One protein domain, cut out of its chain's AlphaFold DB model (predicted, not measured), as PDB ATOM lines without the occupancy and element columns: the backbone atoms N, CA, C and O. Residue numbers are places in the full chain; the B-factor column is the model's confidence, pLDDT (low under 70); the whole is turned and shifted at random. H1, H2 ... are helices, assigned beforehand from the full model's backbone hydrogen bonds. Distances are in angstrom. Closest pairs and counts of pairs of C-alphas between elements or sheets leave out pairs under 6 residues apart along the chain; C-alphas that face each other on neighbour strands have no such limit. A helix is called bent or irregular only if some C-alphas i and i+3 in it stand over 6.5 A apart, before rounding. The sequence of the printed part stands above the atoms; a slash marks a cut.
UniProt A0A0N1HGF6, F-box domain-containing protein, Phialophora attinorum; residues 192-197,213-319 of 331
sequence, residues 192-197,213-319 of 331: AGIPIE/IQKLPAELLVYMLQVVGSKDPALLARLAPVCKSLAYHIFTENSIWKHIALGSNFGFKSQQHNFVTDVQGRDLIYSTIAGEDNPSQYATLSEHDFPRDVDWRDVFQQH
ATOM      1  N   ALA A 192     344.353 327.203 367.927       89.75
ATOM      2  CA  ALA A 192     343.790 328.328 367.192       89.75
ATOM      3  C   ALA A 192     344.683 329.577 367.314       89.75
ATOM      4  O   ALA A 192     345.041 330.010 368.408       89.75
ATOM      5  N   GLY A 193     345.049 330.164 366.173       85.00
ATOM      6  CA  GLY A 193     345.869 331.379 366.121       85.00
ATOM      7  C   GLY A 193     347.359 331.201 366.451       85.00
ATOM      8  O   GLY A 193     348.086 332.194 366.427       85.00
ATOM      9  N   ILE A 194     347.849 329.981 366.717       88.25
ATOM     10  CA  ILE A 194     349.292 329.741 366.891       88.25
ATOM     11  C   ILE A 194     350.001 329.908 365.531       88.25
ATOM     12  O   ILE A 194     349.670 329.182 364.588       88.25
ATOM     13  N   PRO A 195     350.986 330.819 365.399       85.56
ATOM     14  CA  PRO A 195     351.750 330.978 364.167       85.56
ATOM     15  C   PRO A 195     352.725 329.811 363.953       85.56
ATOM     16  O   PRO A 195     353.123 329.116 364.886       85.56
ATOM     17  N   ILE A 196     353.158 329.614 362.708       88.50
ATOM     18  CA  ILE A 196     354.219 328.652 362.392       88.50
ATOM     19  C   ILE A 196     355.560 329.270 362.778       88.50
ATOM     20  O   ILE A 196     355.988 330.246 362.170       88.50
ATOM     21  N   GLU A 197     356.225 328.706 363.780       85.19
ATOM     22  CA  GLU A 197     357.569 329.125 364.177       85.19
ATOM     23  C   GLU A 197     358.626 328.549 363.221       85.19
ATOM     24  O   GLU A 197     358.547 327.396 362.789       85.19
ATOM     25  N   ILE A 213     357.168 329.367 354.771       89.94
ATOM     26  CA  ILE A 213     355.811 328.998 355.204       89.94
ATOM     27  C   ILE A 213     355.310 329.905 356.344       89.94
ATOM     28  O   ILE A 213     354.131 330.236 356.366       89.94
ATOM     29  N   GLN A 214     356.188 330.392 357.233       89.19
ATOM     30  CA  GLN A 214     355.808 331.318 358.314       89.19
ATOM     31  C   GLN A 214     355.274 332.662 357.786       89.19
ATOM     32  O   GLN A 214     354.460 333.307 358.442       89.19
ATOM     33  N   LYS A 215     355.724 333.100 356.604       88.38
ATOM     34  CA  LYS A 215     355.311 334.377 355.994       88.38
ATOM     35  C   LYS A 215     354.008 334.270 355.197       88.38
ATOM     36  O   LYS A 215     353.567 335.265 354.625       88.38
ATOM     37  N   LEU A 216     353.434 333.073 355.094       90.06
ATOM     38  CA  LEU A 216     352.293 332.796 354.238       90.06
ATOM     39  C   LEU A 216     350.970 333.069 354.988       90.06
ATOM     40  O   LEU A 216     350.805 332.583 356.105       90.06
ATOM     41  N   PRO A 217     350.004 333.798 354.395       90.56
ATOM     42  CA  PRO A 217     348.652 333.907 354.944       90.56
ATOM     43  C   PRO A 217     347.969 332.541 355.085       90.56
ATOM     44  O   PRO A 217     348.136 331.674 354.222       90.56
ATOM     45  N   ALA A 218     347.140 332.385 356.123       87.44
ATOM     46  CA  ALA A 218     346.419 331.142 356.417       87.44
ATOM     47  C   ALA A 218     345.605 330.621 355.216       87.44
ATOM     48  O   ALA A 218     345.700 329.444 354.884       87.44
ATOM     49  N   GLU A 219     344.914 331.501 354.485       91.56
ATOM     50  CA  GLU A 219     344.143 331.150 353.277       91.56
ATOM     51  C   GLU A 219     344.967 330.392 352.221       91.56
ATOM     52  O   GLU A 219     344.512 329.413 351.628       91.56
ATOM     53  N   LEU A 220     346.216 330.817 351.994       92.75
ATOM     54  CA  LEU A 220     347.098 330.167 351.024       92.75
ATOM     55  C   LEU A 220     347.626 328.830 351.554       92.75
ATOM     56  O   LEU A 220     347.833 327.910 350.766       92.75
ATOM     57  N   LEU A 221     347.806 328.699 352.869       91.81
ATOM     58  CA  LEU A 221     348.141 327.431 353.515       91.81
ATOM     59  C   LEU A 221     346.979 326.431 353.379       91.81
ATOM     60  O   LEU A 221     347.208 325.298 352.956       91.81
ATOM     61  N   VAL A 222     345.736 326.850 353.637       93.12
ATOM     62  CA  VAL A 222     344.525 326.027 353.446       93.12
ATOM     63  C   VAL A 222     344.386 325.592 351.983       93.12
ATOM     64  O   VAL A 222     344.168 324.411 351.706       93.12
ATOM     65  N   TYR A 223     344.613 326.501 351.028       94.75
ATOM     66  CA  TYR A 223     344.625 326.173 349.600       94.75
ATOM     67  C   TYR A 223     345.732 325.169 349.224       94.75
ATOM     68  O   TYR A 223     345.481 324.204 348.499       94.75
ATOM     69  N   MET A 224     346.953 325.325 349.751       93.56
ATOM     70  CA  MET A 224     348.028 324.345 349.545       93.56
ATOM     71  C   MET A 224     347.652 322.965 350.101       93.56
ATOM     72  O   MET A 224     347.896 321.956 349.436       93.56
ATOM     73  N   LEU A 225     347.008 322.900 351.270       93.75
ATOM     74  CA  LEU A 225     346.518 321.645 351.848       93.75
ATOM     75  C   LEU A 225     345.408 321.001 351.000       93.75
ATOM     76  O   LEU A 225     345.443 319.787 350.802       93.75
ATOM     77  N   GLN A 226     344.485 321.779 350.423       93.56
ATOM     78  CA  GLN A 226     343.493 321.274 349.456       93.56
ATOM     79  C   GLN A 226     344.169 320.620 348.238       93.56
ATOM     80  O   GLN A 226     343.811 319.505 347.847       93.56
ATOM     81  N   VAL A 227     345.193 321.265 347.665       93.31
ATOM     82  CA  VAL A 227     345.952 320.730 346.519       93.31
ATOM     83  C   VAL A 227     346.733 319.463 346.893       93.31
ATOM     84  O   VAL A 227     346.777 318.516 346.105       93.31
ATOM     85  N   VAL A 228     347.324 319.405 348.091       93.25
ATOM     86  CA  VAL A 228     348.024 318.212 348.599       93.25
ATOM     87  C   VAL A 228     347.047 317.055 348.821       93.25
ATOM     88  O   VAL A 228     347.269 315.967 348.288       93.25
ATOM     89  N   GLY A 229     345.938 317.286 349.528       91.44
ATOM     90  CA  GLY A 229     344.921 316.265 349.801       91.44
ATOM     91  C   GLY A 229     344.238 315.723 348.542       91.44
ATOM     92  O   GLY A 229     343.863 314.553 348.496       91.44
ATOM     93  N   SER A 230     344.151 316.535 347.485       89.69
ATOM     94  CA  SER A 230     343.657 316.115 346.164       89.69
ATOM     95  C   SER A 230     344.590 315.142 345.432       89.69
ATOM     96  O   SER A 230     344.137 314.416 344.544       89.69
ATOM     97  N   LYS A 231     345.886 315.130 345.782       90.44
ATOM     98  CA  LYS A 231     346.909 314.224 345.229       90.44
ATOM     99  C   LYS A 231     347.128 312.984 346.093       90.44
ATOM    100  O   LYS A 231     347.252 311.895 345.542       90.44
ATOM    101  N   ASP A 232     347.171 313.143 347.412       90.00
ATOM    102  CA  ASP A 232     347.159 312.043 348.380       90.00
ATOM    103  C   ASP A 232     346.591 312.529 349.731       90.00
ATOM    104  O   ASP A 232     347.262 313.291 350.436       90.00
ATOM    105  N   PRO A 233     345.398 312.074 350.162       89.69
ATOM    106  CA  PRO A 233     344.851 312.436 351.468       89.69
ATOM    107  C   PRO A 233     345.686 311.887 352.639       89.69
ATOM    108  O   PRO A 233     345.650 312.455 353.729       89.69
ATOM    109  N   ALA A 234     346.497 310.839 352.440       90.06
ATOM    110  CA  ALA A 234     347.401 310.326 353.471       90.06
ATOM    111  C   ALA A 234     348.628 311.230 353.705       90.06
ATOM    112  O   ALA A 234     349.334 311.051 354.700       90.06
ATOM    113  N   LEU A 235     348.899 312.222 352.844       92.44
ATOM    114  CA  LEU A 235     349.866 313.282 353.157       92.44
ATOM    115  C   LEU A 235     349.340 314.223 354.246       92.44
ATOM    116  O   LEU A 235     350.127 314.641 355.085       92.44
ATOM    117  N   LEU A 236     348.033 314.503 354.306       92.00
ATOM    118  CA  LEU A 236     347.468 315.380 355.340       92.00
ATOM    119  C   LEU A 236     347.647 314.789 356.743       92.00
ATOM    120  O   LEU A 236     348.116 315.476 357.646       92.00
ATOM    121  N   ALA A 237     347.396 313.487 356.906       90.19
ATOM    122  CA  ALA A 237     347.651 312.785 358.166       90.19
ATOM    123  C   ALA A 237     349.135 312.823 358.592       90.19
ATOM    124  O   ALA A 237     349.435 312.834 359.783       90.19
ATOM    125  N   ARG A 238     350.066 312.876 357.627       92.69
ATOM    126  CA  ARG A 238     351.515 313.000 357.870       92.69
ATOM    127  C   ARG A 238     351.968 314.444 358.120       92.69
ATOM    128  O   ARG A 238     352.961 314.640 358.811       92.69
ATOM    129  N   LEU A 239     351.252 315.436 357.589       92.31
ATOM    130  CA  LEU A 239     351.529 316.865 357.777       92.31
ATOM    131  C   LEU A 239     350.948 317.422 359.082       92.31
ATOM    132  O   LEU A 239     351.553 318.313 359.672       92.31
ATOM    133  N   ALA A 240     349.823 316.889 359.564       92.38
ATOM    134  CA  ALA A 240     349.198 317.317 360.817       92.38
ATOM    135  C   ALA A 240     350.163 317.347 362.027       92.38
ATOM    136  O   ALA A 240     350.228 318.385 362.680       92.38
ATOM    137  N   PRO A 241     350.971 316.307 362.328       91.75
ATOM    138  CA  PRO A 241     351.893 316.348 363.468       91.75
ATOM    139  C   PRO A 241     353.132 317.244 363.271       91.75
ATOM    140  O   PRO A 241     353.922 317.364 364.204       91.75
ATOM    141  N   VAL A 242     353.339 317.863 362.099       92.06
ATOM    142  CA  VAL A 242     354.554 318.659 361.817       92.06
ATOM    143  C   VAL A 242     354.571 319.971 362.603       92.06
ATOM    144  O   VAL A 242     355.621 320.367 363.106       92.06
ATOM    145  N   CYS A 243     353.429 320.650 362.742       90.81
ATOM    146  CA  CYS A 243     353.300 321.795 363.643       90.81
ATOM    147  C   CYS A 243     351.848 322.006 364.098       90.81
ATOM    148  O   CYS A 243     350.900 321.608 363.423       90.81
ATOM    149  N   LYS A 244     351.672 322.688 365.238       92.50
ATOM    150  CA  LYS A 244     350.361 322.949 365.865       92.50
ATOM    151  C   LYS A 244     349.378 323.672 364.932       92.50
ATOM    152  O   LYS A 244     348.207 323.316 364.889       92.50
ATOM    153  N   SER A 245     349.870 324.633 364.148       91.44
ATOM    154  CA  SER A 245     349.078 325.373 363.155       91.44
ATOM    155  C   SER A 245     348.568 324.471 362.020       91.44
ATOM    156  O   SER A 245     347.390 324.520 361.673       91.44
ATOM    157  N   LEU A 246     349.417 323.581 361.484       91.69
ATOM    158  CA  LEU A 246     349.000 322.597 360.477       91.69
ATOM    159  C   LEU A 246     348.011 321.581 361.058       91.69
ATOM    160  O   LEU A 246     347.034 321.259 360.387       91.69
ATOM    161  N   ALA A 247     348.222 321.116 362.295       93.19
ATOM    162  CA  ALA A 247     347.257 320.272 362.996       93.19
ATOM    163  C   ALA A 247     345.889 320.963 363.091       93.19
ATOM    164  O   ALA A 247     344.893 320.370 362.689       93.19
ATOM    165  N   TYR A 248     345.855 322.219 363.558       93.94
ATOM    166  CA  TYR A 248     344.635 323.022 363.637       93.94
ATOM    167  C   TYR A 248     343.911 323.050 362.292       93.94
ATOM    168  O   TYR A 248     342.837 322.465 362.180       93.94
ATOM    169  N   HIS A 249     344.533 323.612 361.249       92.81
ATOM    170  CA  HIS A 249     343.886 323.745 359.944       92.81
ATOM    171  C   HIS A 249     343.452 322.393 359.357       92.81
ATOM    172  O   HIS A 249     342.350 322.286 358.839       92.81
ATOM    173  N   ILE A 250     344.249 321.326 359.467       93.50
ATOM    174  CA  ILE A 250     343.865 320.015 358.914       93.50
ATOM    175  C   ILE A 250     342.663 319.404 359.652       93.50
ATOM    176  O   ILE A 250     341.880 318.687 359.026       93.50
ATOM    177  N   PHE A 251     342.482 319.666 360.949       91.31
ATOM    178  CA  PHE A 251     341.379 319.094 361.726       91.31
ATOM    179  C   PHE A 251     340.133 319.984 361.829       91.31
ATOM    180  O   PHE A 251     339.056 319.421 362.037       91.31
ATOM    181  N   THR A 252     340.248 321.307 361.662       90.81
ATOM    182  CA  THR A 252     339.120 322.259 361.737       90.81
ATOM    183  C   THR A 252     338.610 322.735 360.374       90.81
ATOM    184  O   THR A 252     337.422 323.035 360.247       90.81
ATOM    185  N   GLU A 253     339.446 322.775 359.330       92.38
ATOM    186  CA  GLU A 253     339.044 323.291 358.014       92.38
ATOM    187  C   GLU A 253     338.209 322.277 357.235       92.38
ATOM    188  O   GLU A 253     338.695 321.471 356.432       92.38
ATOM    189  N   ASN A 254     336.898 322.384 357.417       92.62
ATOM    190  CA  ASN A 254     335.909 321.586 356.705       92.62
ATOM    191  C   ASN A 254     336.022 321.743 355.167       92.62
ATOM    192  O   ASN A 254     335.728 320.820 354.404       92.62
ATOM    193  N   SER A 255     336.528 322.892 354.697       91.94
ATOM    194  CA  SER A 255     336.779 323.186 353.277       91.94
ATOM    195  C   SER A 255     337.757 322.200 352.614       91.94
ATOM    196  O   SER A 255     337.549 321.809 351.462       91.94
ATOM    197  N   ILE A 256     338.784 321.752 353.348       93.44
ATOM    198  CA  ILE A 256     339.800 320.807 352.864       93.44
ATOM    199  C   ILE A 256     339.149 319.452 352.594       93.44
ATOM    200  O   ILE A 256     339.237 318.916 351.487       93.44
ATOM    201  N   TRP A 257     338.439 318.920 353.586       92.44
ATOM    202  CA  TRP A 257     337.800 317.611 353.493       92.44
ATOM    203  C   TRP A 257     336.651 317.593 352.493       92.44
ATOM    204  O   TRP A 257     336.541 316.637 351.729       92.44
ATOM    205  N   LYS A 258     335.870 318.676 352.399       91.62
ATOM    206  CA  LYS A 258     334.836 318.856 351.373       91.62
ATOM    207  C   LYS A 258     335.408 318.742 349.960       91.62
ATOM    208  O   LYS A 258     334.861 318.015 349.131       91.62
ATOM    209  N   HIS A 259     336.527 319.418 349.684       90.81
ATOM    210  CA  HIS A 259     337.180 319.365 348.374       90.81
ATOM    211  C   HIS A 259     337.645 317.942 348.022       90.81
ATOM    212  O   HIS A 259     337.453 317.481 346.898       90.81
ATOM    213  N   ILE A 260     338.209 317.218 348.992       91.00
ATOM    214  CA  ILE A 260     338.695 315.842 348.804       91.00
ATOM    215  C   ILE A 260     337.523 314.862 348.635       91.00
ATOM    216  O   ILE A 260     337.557 314.012 347.745       91.00
ATOM    217  N   ALA A 261     336.472 314.993 349.449       89.06
ATOM    218  CA  ALA A 261     335.288 314.135 349.436       89.06
ATOM    219  C   ALA A 261     334.439 314.301 348.168       89.06
ATOM    220  O   ALA A 261     333.920 313.315 347.656       89.06
ATOM    221  N   LEU A 262     334.353 315.509 347.608       88.00
ATOM    222  CA  LEU A 262     333.685 315.772 346.325       88.00
ATOM    223  C   LEU A 262     334.633 315.651 345.113       88.00
ATOM    224  O   LEU A 262     334.213 315.860 343.973       88.00
ATOM    225  N   GLY A 263     335.909 315.321 345.340       85.00
ATOM    226  CA  GLY A 263     336.950 315.237 344.316       85.00
ATOM    227  C   GLY A 263     336.886 313.968 343.456       85.00
ATOM    228  O   GLY A 263     336.489 312.896 343.910       85.00
ATOM    229  N   SER A 264     337.345 314.074 342.206       81.94
ATOM    230  CA  SER A 264     337.376 312.988 341.206       81.94
ATOM    231  C   SER A 264     338.413 311.892 341.452       81.94
ATOM    232  O   SER A 264     338.380 310.880 340.761       81.94
ATOM    233  N   ASN A 265     339.342 312.087 342.392       80.62
ATOM    234  CA  ASN A 265     340.471 311.173 342.603       80.62
ATOM    235  C   ASN A 265     340.187 310.187 343.750       80.62
ATOM    236  O   ASN A 265     340.238 308.972 343.574       80.62
ATOM    237  N   PHE A 266     339.835 310.710 344.931       79.94
ATOM    238  CA  PHE A 266     339.612 309.920 346.153       79.94
ATOM    239  C   PHE A 266     338.202 310.066 346.746       79.94
ATOM    240  O   PHE A 266     337.856 309.324 347.669       79.94
ATOM    241  N   GLY A 267     337.424 311.027 346.246       82.19
ATOM    242  CA  GLY A 267     336.084 311.363 346.714       82.19
ATOM    243  C   GLY A 267     334.986 310.527 346.061       82.19
ATOM    244  O   GLY A 267     335.248 309.536 345.382       82.19
ATOM    245  N   PHE A 268     333.732 310.918 346.262       79.56
ATOM    246  CA  PHE A 268     332.563 310.197 345.757       79.56
ATOM    247  C   PHE A 268     332.485 310.182 344.228       79.56
ATOM    248  O   PHE A 268     332.020 309.203 343.657       79.56
ATOM    249  N   LYS A 269     333.039 311.194 343.548       77.56
ATOM    250  CA  LYS A 269     333.137 311.221 342.079       77.56
ATOM    251  C   LYS A 269     334.031 310.118 341.499       77.56
ATOM    252  O   LYS A 269     333.829 309.742 340.351       77.56
ATOM    253  N   SER A 270     335.004 309.602 342.260       71.12
ATOM    254  CA  SER A 270     335.815 308.450 341.829       71.12
ATOM    255  C   SER A 270     335.135 307.105 342.094       71.12
ATOM    256  O   SER A 270     335.536 306.079 341.548       71.12
ATOM    257  N   GLN A 271     334.096 307.102 342.929       70.38
ATOM    258  CA  GLN A 271     333.382 305.911 343.359       70.38
ATOM    259  C   GLN A 271     332.165 305.722 342.458       70.38
ATOM    260  O   GLN A 271     331.063 306.179 342.762       70.38
ATOM    261  N   GLN A 272     332.363 305.046 341.328       60.88
ATOM    262  CA  GLN A 272     331.246 304.644 340.481       60.88
ATOM    263  C   GLN A 272     330.407 303.589 341.211       60.88
ATOM    264  O   GLN A 272     330.796 302.430 341.324       60.88
ATOM    265  N   HIS A 273     329.242 304.001 341.709       58.78
ATOM    266  CA  HIS A 273     328.289 303.151 342.427       58.78
ATOM    267  C   HIS A 273     327.432 302.295 341.470       58.78
ATOM    268  O   HIS A 273     326.238 302.103 341.699       58.78
ATOM    269  N   ASN A 274     328.017 301.792 340.376       55.06
ATOM    270  CA  ASN A 274     327.303 300.926 339.446       55.06
ATOM    271  C   ASN A 274     327.495 299.449 339.820       55.06
ATOM    272  O   ASN A 274     328.460 298.810 339.411       55.06
ATOM    273  N   PHE A 275     326.542 298.915 340.585       57.59
ATOM    274  CA  PHE A 275     326.425 297.481 340.892       57.59
ATOM    275  C   PHE A 275     325.331 296.802 340.059       57.59
ATOM    276  O   PHE A 275     324.867 295.719 340.403       57.59
ATOM    277  N   VAL A 276     324.891 297.446 338.970       58.34
ATOM    278  CA  VAL A 276     323.848 296.941 338.071       58.34
ATOM    279  C   VAL A 276     324.473 295.957 337.077       58.34
ATOM    280  O   VAL A 276     324.551 296.190 335.870       58.34
ATOM    281  N   THR A 277     324.948 294.840 337.626       60.53
ATOM    282  CA  THR A 277     325.504 293.710 336.884       60.53
ATOM    283  C   THR A 277     324.534 292.532 336.882       60.53
ATOM    284  O   THR A 277     323.841 292.278 337.866       60.53
ATOM    285  N   ASP A 278     324.544 291.761 335.799       62.06
ATOM    286  CA  ASP A 278     323.982 290.410 335.731       62.06
ATOM    287  C   ASP A 278     324.549 289.512 336.855       62.06
ATOM    288  O   ASP A 278     325.615 289.784 337.407       62.06
ATOM    289  N   VAL A 279     323.899 288.379 337.136       71.19
ATOM    290  CA  VAL A 279     324.366 287.344 338.085       71.19
ATOM    291  C   VAL A 279     325.775 286.830 337.723       71.19
ATOM    292  O   VAL A 279     326.491 286.306 338.568       71.19
ATOM    293  N   GLN A 280     326.188 287.016 336.466       73.31
ATOM    294  CA  GLN A 280     327.517 286.702 335.930       73.31
ATOM    295  C   GLN A 280     328.520 287.879 335.981       73.31
ATOM    296  O   GLN A 280     329.572 287.805 335.350       73.31
ATOM    297  N   GLY A 281     328.207 288.987 336.663       67.25
ATOM    298  CA  GLY A 281     329.099 290.148 336.805       67.25
ATOM    299  C   GLY A 281     329.288 290.984 335.530       67.25
ATOM    300  O   GLY A 281     330.287 291.686 335.408       67.25
ATOM    301  N   ARG A 282     328.362 290.891 334.566       67.06
ATOM    302  CA  ARG A 282     328.397 291.633 333.290       67.06
ATOM    303  C   ARG A 282     327.461 292.837 333.338       67.06
ATOM    304  O   ARG A 282     326.365 292.710 333.878       67.06
ATOM    305  N   ASP A 283     327.846 293.952 332.725       65.50
ATOM    306  CA  ASP A 283     327.003 295.152 332.644       65.50
ATOM    307  C   ASP A 283     325.655 294.862 331.958       65.50
ATOM    308  O   ASP A 283     325.597 294.205 330.912       65.50
ATOM    309  N   LEU A 284     324.552 295.359 332.530       62.44
ATOM    310  CA  LEU A 284     323.223 295.184 331.940       62.44
ATOM    311  C   LEU A 284     323.025 296.098 330.718       62.44
ATOM    312  O   LEU A 284     322.687 297.273 330.839       62.44
ATOM    313  N   ILE A 285     323.140 295.502 329.527       56.88
ATOM    314  CA  ILE A 285     323.005 296.142 328.199       56.88
ATOM    315  C   ILE A 285     321.673 296.911 328.023       56.88
ATOM    316  O   ILE A 285     321.586 297.843 327.224       56.88
ATOM    317  N   TYR A 286     320.632 296.570 328.789       52.94
ATOM    318  CA  TYR A 286     319.313 297.210 328.713       52.94
ATOM    319  C   TYR A 286     319.302 298.716 329.034       52.94
ATOM    320  O   TYR A 286     318.392 299.403 328.574       52.94
ATOM    321  N   SER A 287     320.317 299.255 329.721       52.41
ATOM    322  CA  SER A 287     320.470 300.709 329.919       52.41
ATOM    323  C   SER A 287     320.690 301.487 328.615       52.41
ATOM    324  O   SER A 287     320.420 302.680 328.565       52.41
ATOM    325  N   THR A 288     321.171 300.825 327.558       50.62
ATOM    326  CA  THR A 288     321.521 301.457 326.270       50.62
ATOM    327  C   THR A 288     320.380 301.386 325.243       50.62
ATOM    328  O   THR A 288     320.440 302.035 324.205       50.62
ATOM    329  N   ILE A 289     319.340 300.582 325.503       47.53
ATOM    330  CA  ILE A 289     318.239 300.322 324.553       47.53
ATOM    331  C   ILE A 289     317.011 301.199 324.855       47.53
ATOM    332  O   ILE A 289     316.243 301.523 323.949       47.53
ATOM    333  N   ALA A 290     316.838 301.629 326.108       47.22
ATOM    334  CA  ALA A 290     315.877 302.670 326.457       47.22
ATOM    335  C   ALA A 290     316.417 304.030 325.981       47.22
ATOM    336  O   ALA A 290     317.253 304.638 326.641       47.22
ATOM    337  N   GLY A 291     315.958 304.477 324.809       45.44
ATOM    338  CA  GLY A 291     316.340 305.752 324.192       45.44
ATOM    339  C   GLY A 291     315.752 306.977 324.898       45.44
ATOM    340  O   GLY A 291     315.006 307.732 324.282       45.44
ATOM    341  N   GLU A 292     316.078 307.160 326.175       42.59
ATOM    342  CA  GLU A 292     315.897 308.418 326.899       42.59
ATOM    343  C   GLU A 292     317.252 309.135 326.995       42.59
ATOM    344  O   GLU A 292     318.247 308.560 327.438       42.59
ATOM    345  N   ASP A 293     317.299 310.398 326.563       42.38
ATOM    346  CA  ASP A 293     318.521 311.205 326.436       42.38
ATOM    347  C   ASP A 293     319.139 311.603 327.794       42.38
ATOM    348  O   ASP A 293     319.129 312.777 328.178       42.38
ATOM    349  N   ASN A 294     319.697 310.654 328.557       43.84
ATOM    350  CA  ASN A 294     320.505 310.989 329.735       43.84
ATOM    351  C   ASN A 294     321.500 309.895 330.198       43.84
ATOM    352  O   ASN A 294     321.245 309.204 331.189       43.84
ATOM    353  N   PRO A 295     322.692 309.775 329.580       42.44
ATOM    354  CA  PRO A 295     323.730 308.806 329.970       42.44
ATOM    355  C   PRO A 295     324.467 309.158 331.289       42.44
ATOM    356  O   PRO A 295     325.653 308.871 331.442       42.44
ATOM    357  N   SER A 296     323.786 309.803 332.247       46.34
ATOM    358  CA  SER A 296     324.401 310.457 333.417       46.34
ATOM    359  C   SER A 296     323.649 310.281 334.749       46.34
ATOM    360  O   SER A 296     324.122 310.775 335.769       46.34
ATOM    361  N   GLN A 297     322.500 309.594 334.789       45.44
ATOM    362  CA  GLN A 297     321.607 309.585 335.967       45.44
ATOM    363  C   GLN A 297     322.015 308.657 337.132       45.44
ATOM    364  O   GLN A 297     321.246 308.467 338.073       45.44
ATOM    365  N   TYR A 298     323.234 308.115 337.136       50.81
ATOM    366  CA  TYR A 298     323.767 307.453 338.328       50.81
ATOM    367  C   TYR A 298     324.250 308.518 339.314       50.81
ATOM    368  O   TYR A 298     325.234 309.212 339.051       50.81
ATOM    369  N   ALA A 299     323.521 308.661 340.426       53.97
ATOM    370  CA  ALA A 299     323.680 309.737 341.402       53.97
ATOM    371  C   ALA A 299     325.117 309.838 341.939       53.97
ATOM    372  O   ALA A 299     325.523 309.164 342.886       53.97
ATOM    373  N   THR A 300     325.893 310.725 341.321       61.75
ATOM    374  CA  THR A 300     327.169 311.186 341.856       61.75
ATOM    375  C   THR A 300     326.854 312.018 343.087       61.75
ATOM    376  O   THR A 300     326.334 313.122 342.927       61.75
ATOM    377  N   LEU A 301     327.161 311.499 344.285       71.44
ATOM    378  CA  LEU A 301     326.906 312.209 345.542       71.44
ATOM    379  C   LEU A 301     327.473 313.630 345.461       71.44
ATOM    380  O   LEU A 301     328.678 313.854 345.299       71.44
ATOM    381  N   SER A 302     326.550 314.575 345.516       71.56
ATOM    382  CA  SER A 302     326.745 316.002 345.378       71.56
ATOM    383  C   SER A 302     326.747 316.657 346.755       71.56
ATOM    384  O   SER A 302     326.409 316.044 347.763       71.56
ATOM    385  N   GLU A 303     327.098 317.939 346.817       78.88
ATOM    386  CA  GLU A 303     326.974 318.708 348.059       78.88
ATOM    387  C   GLU A 303     325.530 318.752 348.592       78.88
ATOM    388  O   GLU A 303     325.325 318.851 349.796       78.88
ATOM    389  N   HIS A 304     324.530 318.654 347.710       77.88
ATOM    390  CA  HIS A 304     323.114 318.780 348.064       77.88
ATOM    391  C   HIS A 304     322.528 317.534 348.737       77.88
ATOM    392  O   HIS A 304     321.469 317.628 349.350       77.88
ATOM    393  N   ASP A 305     323.220 316.395 348.656       80.62
ATOM    394  CA  ASP A 305     322.810 315.140 349.295       80.62
ATOM    395  C   ASP A 305     323.152 315.107 350.799       80.62
ATOM    396  O   ASP A 305     322.758 314.183 351.512       80.62
ATOM    397  N   PHE A 306     323.866 316.124 351.296       84.19
ATOM    398  CA  PHE A 306     324.310 316.241 352.684       84.19
ATOM    399  C   PHE A 306     323.700 317.463 353.394       84.19
ATOM    400  O   PHE A 306     323.424 318.488 352.761       84.19
ATOM    401  N   PRO A 307     323.525 317.412 354.729       85.44
ATOM    402  CA  PRO A 307     323.210 318.592 355.527       85.44
ATOM    403  C   PRO A 307     324.269 319.689 355.362       85.44
ATOM    404  O   PRO A 307     325.459 319.410 355.222       85.44
ATOM    405  N   ARG A 308     323.840 320.952 355.441       79.62
ATOM    406  CA  ARG A 308     324.717 322.118 355.217       79.62
ATOM    407  C   ARG A 308     325.872 322.214 356.226       79.62
ATOM    408  O   ARG A 308     326.941 322.698 355.871       79.62
ATOM    409  N   ASP A 309     325.650 321.698 357.434       84.38
ATOM    410  CA  ASP A 309     326.563 321.774 358.581       84.38
ATOM    411  C   ASP A 309     327.306 320.444 358.843       84.38
ATOM    412  O   ASP A 309     327.727 320.169 359.964       84.38
ATOM    413  N   VAL A 310     327.431 319.572 357.832       88.94
ATOM    414  CA  VAL A 310     328.103 318.270 357.989       88.94
ATOM    415  C   VAL A 310     329.625 318.428 358.124       88.94
ATOM    416  O   VAL A 310     330.242 319.223 357.408       88.94
ATOM    417  N   ASP A 311     330.254 317.640 359.002       90.56
ATOM    418  CA  ASP A 311     331.715 317.499 359.027       90.56
ATOM    419  C   ASP A 311     332.154 316.596 357.862       90.56
ATOM    420  O   ASP A 311     331.947 315.376 357.863       90.56
ATOM    421  N   TRP A 312     332.763 317.198 356.841       90.94
ATOM    422  CA  TRP A 312     333.238 316.493 355.657       90.94
ATOM    423  C   TRP A 312     334.421 315.570 355.951       90.94
ATOM    424  O   TRP A 312     334.645 314.640 355.177       90.94
ATOM    425  N   ARG A 313     335.163 315.765 357.053       89.62
ATOM    426  CA  ARG A 313     336.196 314.817 357.501       89.62
ATOM    427  C   ARG A 313     335.541 313.504 357.905       89.62
ATOM    428  O   ARG A 313     335.980 312.441 357.469       89.62
ATOM    429  N   ASP A 314     334.482 313.585 358.698       89.31
ATOM    430  CA  ASP A 314     333.772 312.418 359.210       89.31
ATOM    431  C   ASP A 314     332.968 311.738 358.096       89.31
ATOM    432  O   ASP A 314     333.071 310.522 357.943       89.31
ATOM    433  N   VAL A 315     332.306 312.501 357.215       88.75
ATOM    434  CA  VAL A 315     331.718 311.977 355.965       88.75
ATOM    435  C   VAL A 315     332.773 311.256 355.124       88.75
ATOM    436  O   VAL A 315     332.550 310.126 354.687       88.75
ATOM    437  N   PHE A 316     333.956 311.853 354.937       87.31
ATOM    438  CA  PHE A 316     335.054 311.228 354.202       87.31
ATOM    439  C   PHE A 316     335.615 309.985 354.899       87.31
ATOM    440  O   PHE A 316     336.189 309.140 354.221       87.31
ATOM    441  N   GLN A 317     335.507 309.833 356.218       85.50
ATOM    442  CA  GLN A 317     335.996 308.643 356.924       85.50
ATOM    443  C   GLN A 317     334.953 307.523 356.986       85.50
ATOM    444  O   GLN A 317     335.305 306.366 356.756       85.50
ATOM    445  N   GLN A 318     333.697 307.868 357.271       85.06
ATOM    446  CA  GLN A 318     332.627 306.930 357.609       85.06
ATOM    447  C   GLN A 318     331.838 306.429 356.394       85.06
ATOM    448  O   GLN A 318     331.304 305.321 356.450       85.06
ATOM    449  N   HIS A 319     331.761 307.188 355.291       80.19
ATOM    450  CA  HIS A 319     331.019 306.709 354.121       80.19
ATOM    451  C   HIS A 319     331.678 305.471 353.490       80.19
ATOM    452  O   HIS A 319     332.902 305.441 353.304       80.19
TER     453      HIS A 319
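Overview. This is residues 192 to 197 and 213 to 319 of the 331 residues of the protein "F-box domain-containing protein" of Phialophora attinorum (UniProt A0A0N1HGF6). A head of five short helices, H1 to H4 and H6, sits at one end, and a long loop of chain runs out from it and folds back, with the tiny H5 near its far tip. In the head H1 and H4 lie side by side; H2 packs on H1, H3 packs on H2, and H6 crosses H4. The loop extends the whole well beyond the head: the spans are 62 by 27 by 22 A, and residues 288 to 294 stick out free. Here are 113 printed residues with six named helices, H1 to H6 in that order, and no named strand; the class is all helix, though under half of the residues, 52, are in named elements. The whole is loose, with a radius of gyration of the C-alphas of 19.0 A.

Along the chain. Start at Ala 192, then find C-alpha 218 at (346.419, 331.142, 356.417), where H1, residues 218 to 231, begins; it runs 20.3 A. Next come H2, residues 233 to 242, 15.5 A long, and H3, residues 244 to 252, 12.0 A. H2 is irregular, but only just: C-alphas 238 and 241 are 6.53 A apart. H4, residues 254 to 261, spans 10.4 A. Look far out for H5, residues 285 to 288, with C-alpha 285 at (323.005, 296.142, 328.199). H6, residues 312 to 318, ends at C-alpha 318, (332.627, 306.930, 357.609).

Arrangement. Begin at H1 and H4, which touch at a shallow tilt of 16 degrees, the same way; their closest C-alphas, Gln 226 and Ile 256, are 5.0 A apart. With residues 225 to 229 alone, H1 touches H2 in a helical hairpin at 42 degrees, closest at the C-alphas of Gly 229 and Leu 236, 6.2 A. H2 and H3 touch in another hairpin, at 38 degrees, only just steep, with the C-alphas of Ala 240 and Ala 247 closest at 4.2 A. H4 touches H6 at a steep tilt of 48 degrees, closest at the C-alphas of Trp 257 and Arg 313, 5.1 A. The helix packing is mostly crossed. H1 and H6 are apart, and H5 touches no helix. Every O i to N i+4 pair is within hydrogen-bond range in H3, H4 and H6; H1 has 9 of 10, H2 has 2 of 6 beside 4 of 7 O i to N i+3 pairs, and H5 is too short for one.

Size, cuts and confidence. The farthest C-alphas, Glu 197 and Ile 289, are 62.8 A apart. Residues 198 to 212 are not printed, and C-alphas 197 and 213 are 9.1 A apart across that cut. The links H4 to H5 and H5 to H6 are long, 23 residues each. The mean pLDDT of the printed part is 79.7; look for values under 70 at residues 272 to 278 and 281 to 300.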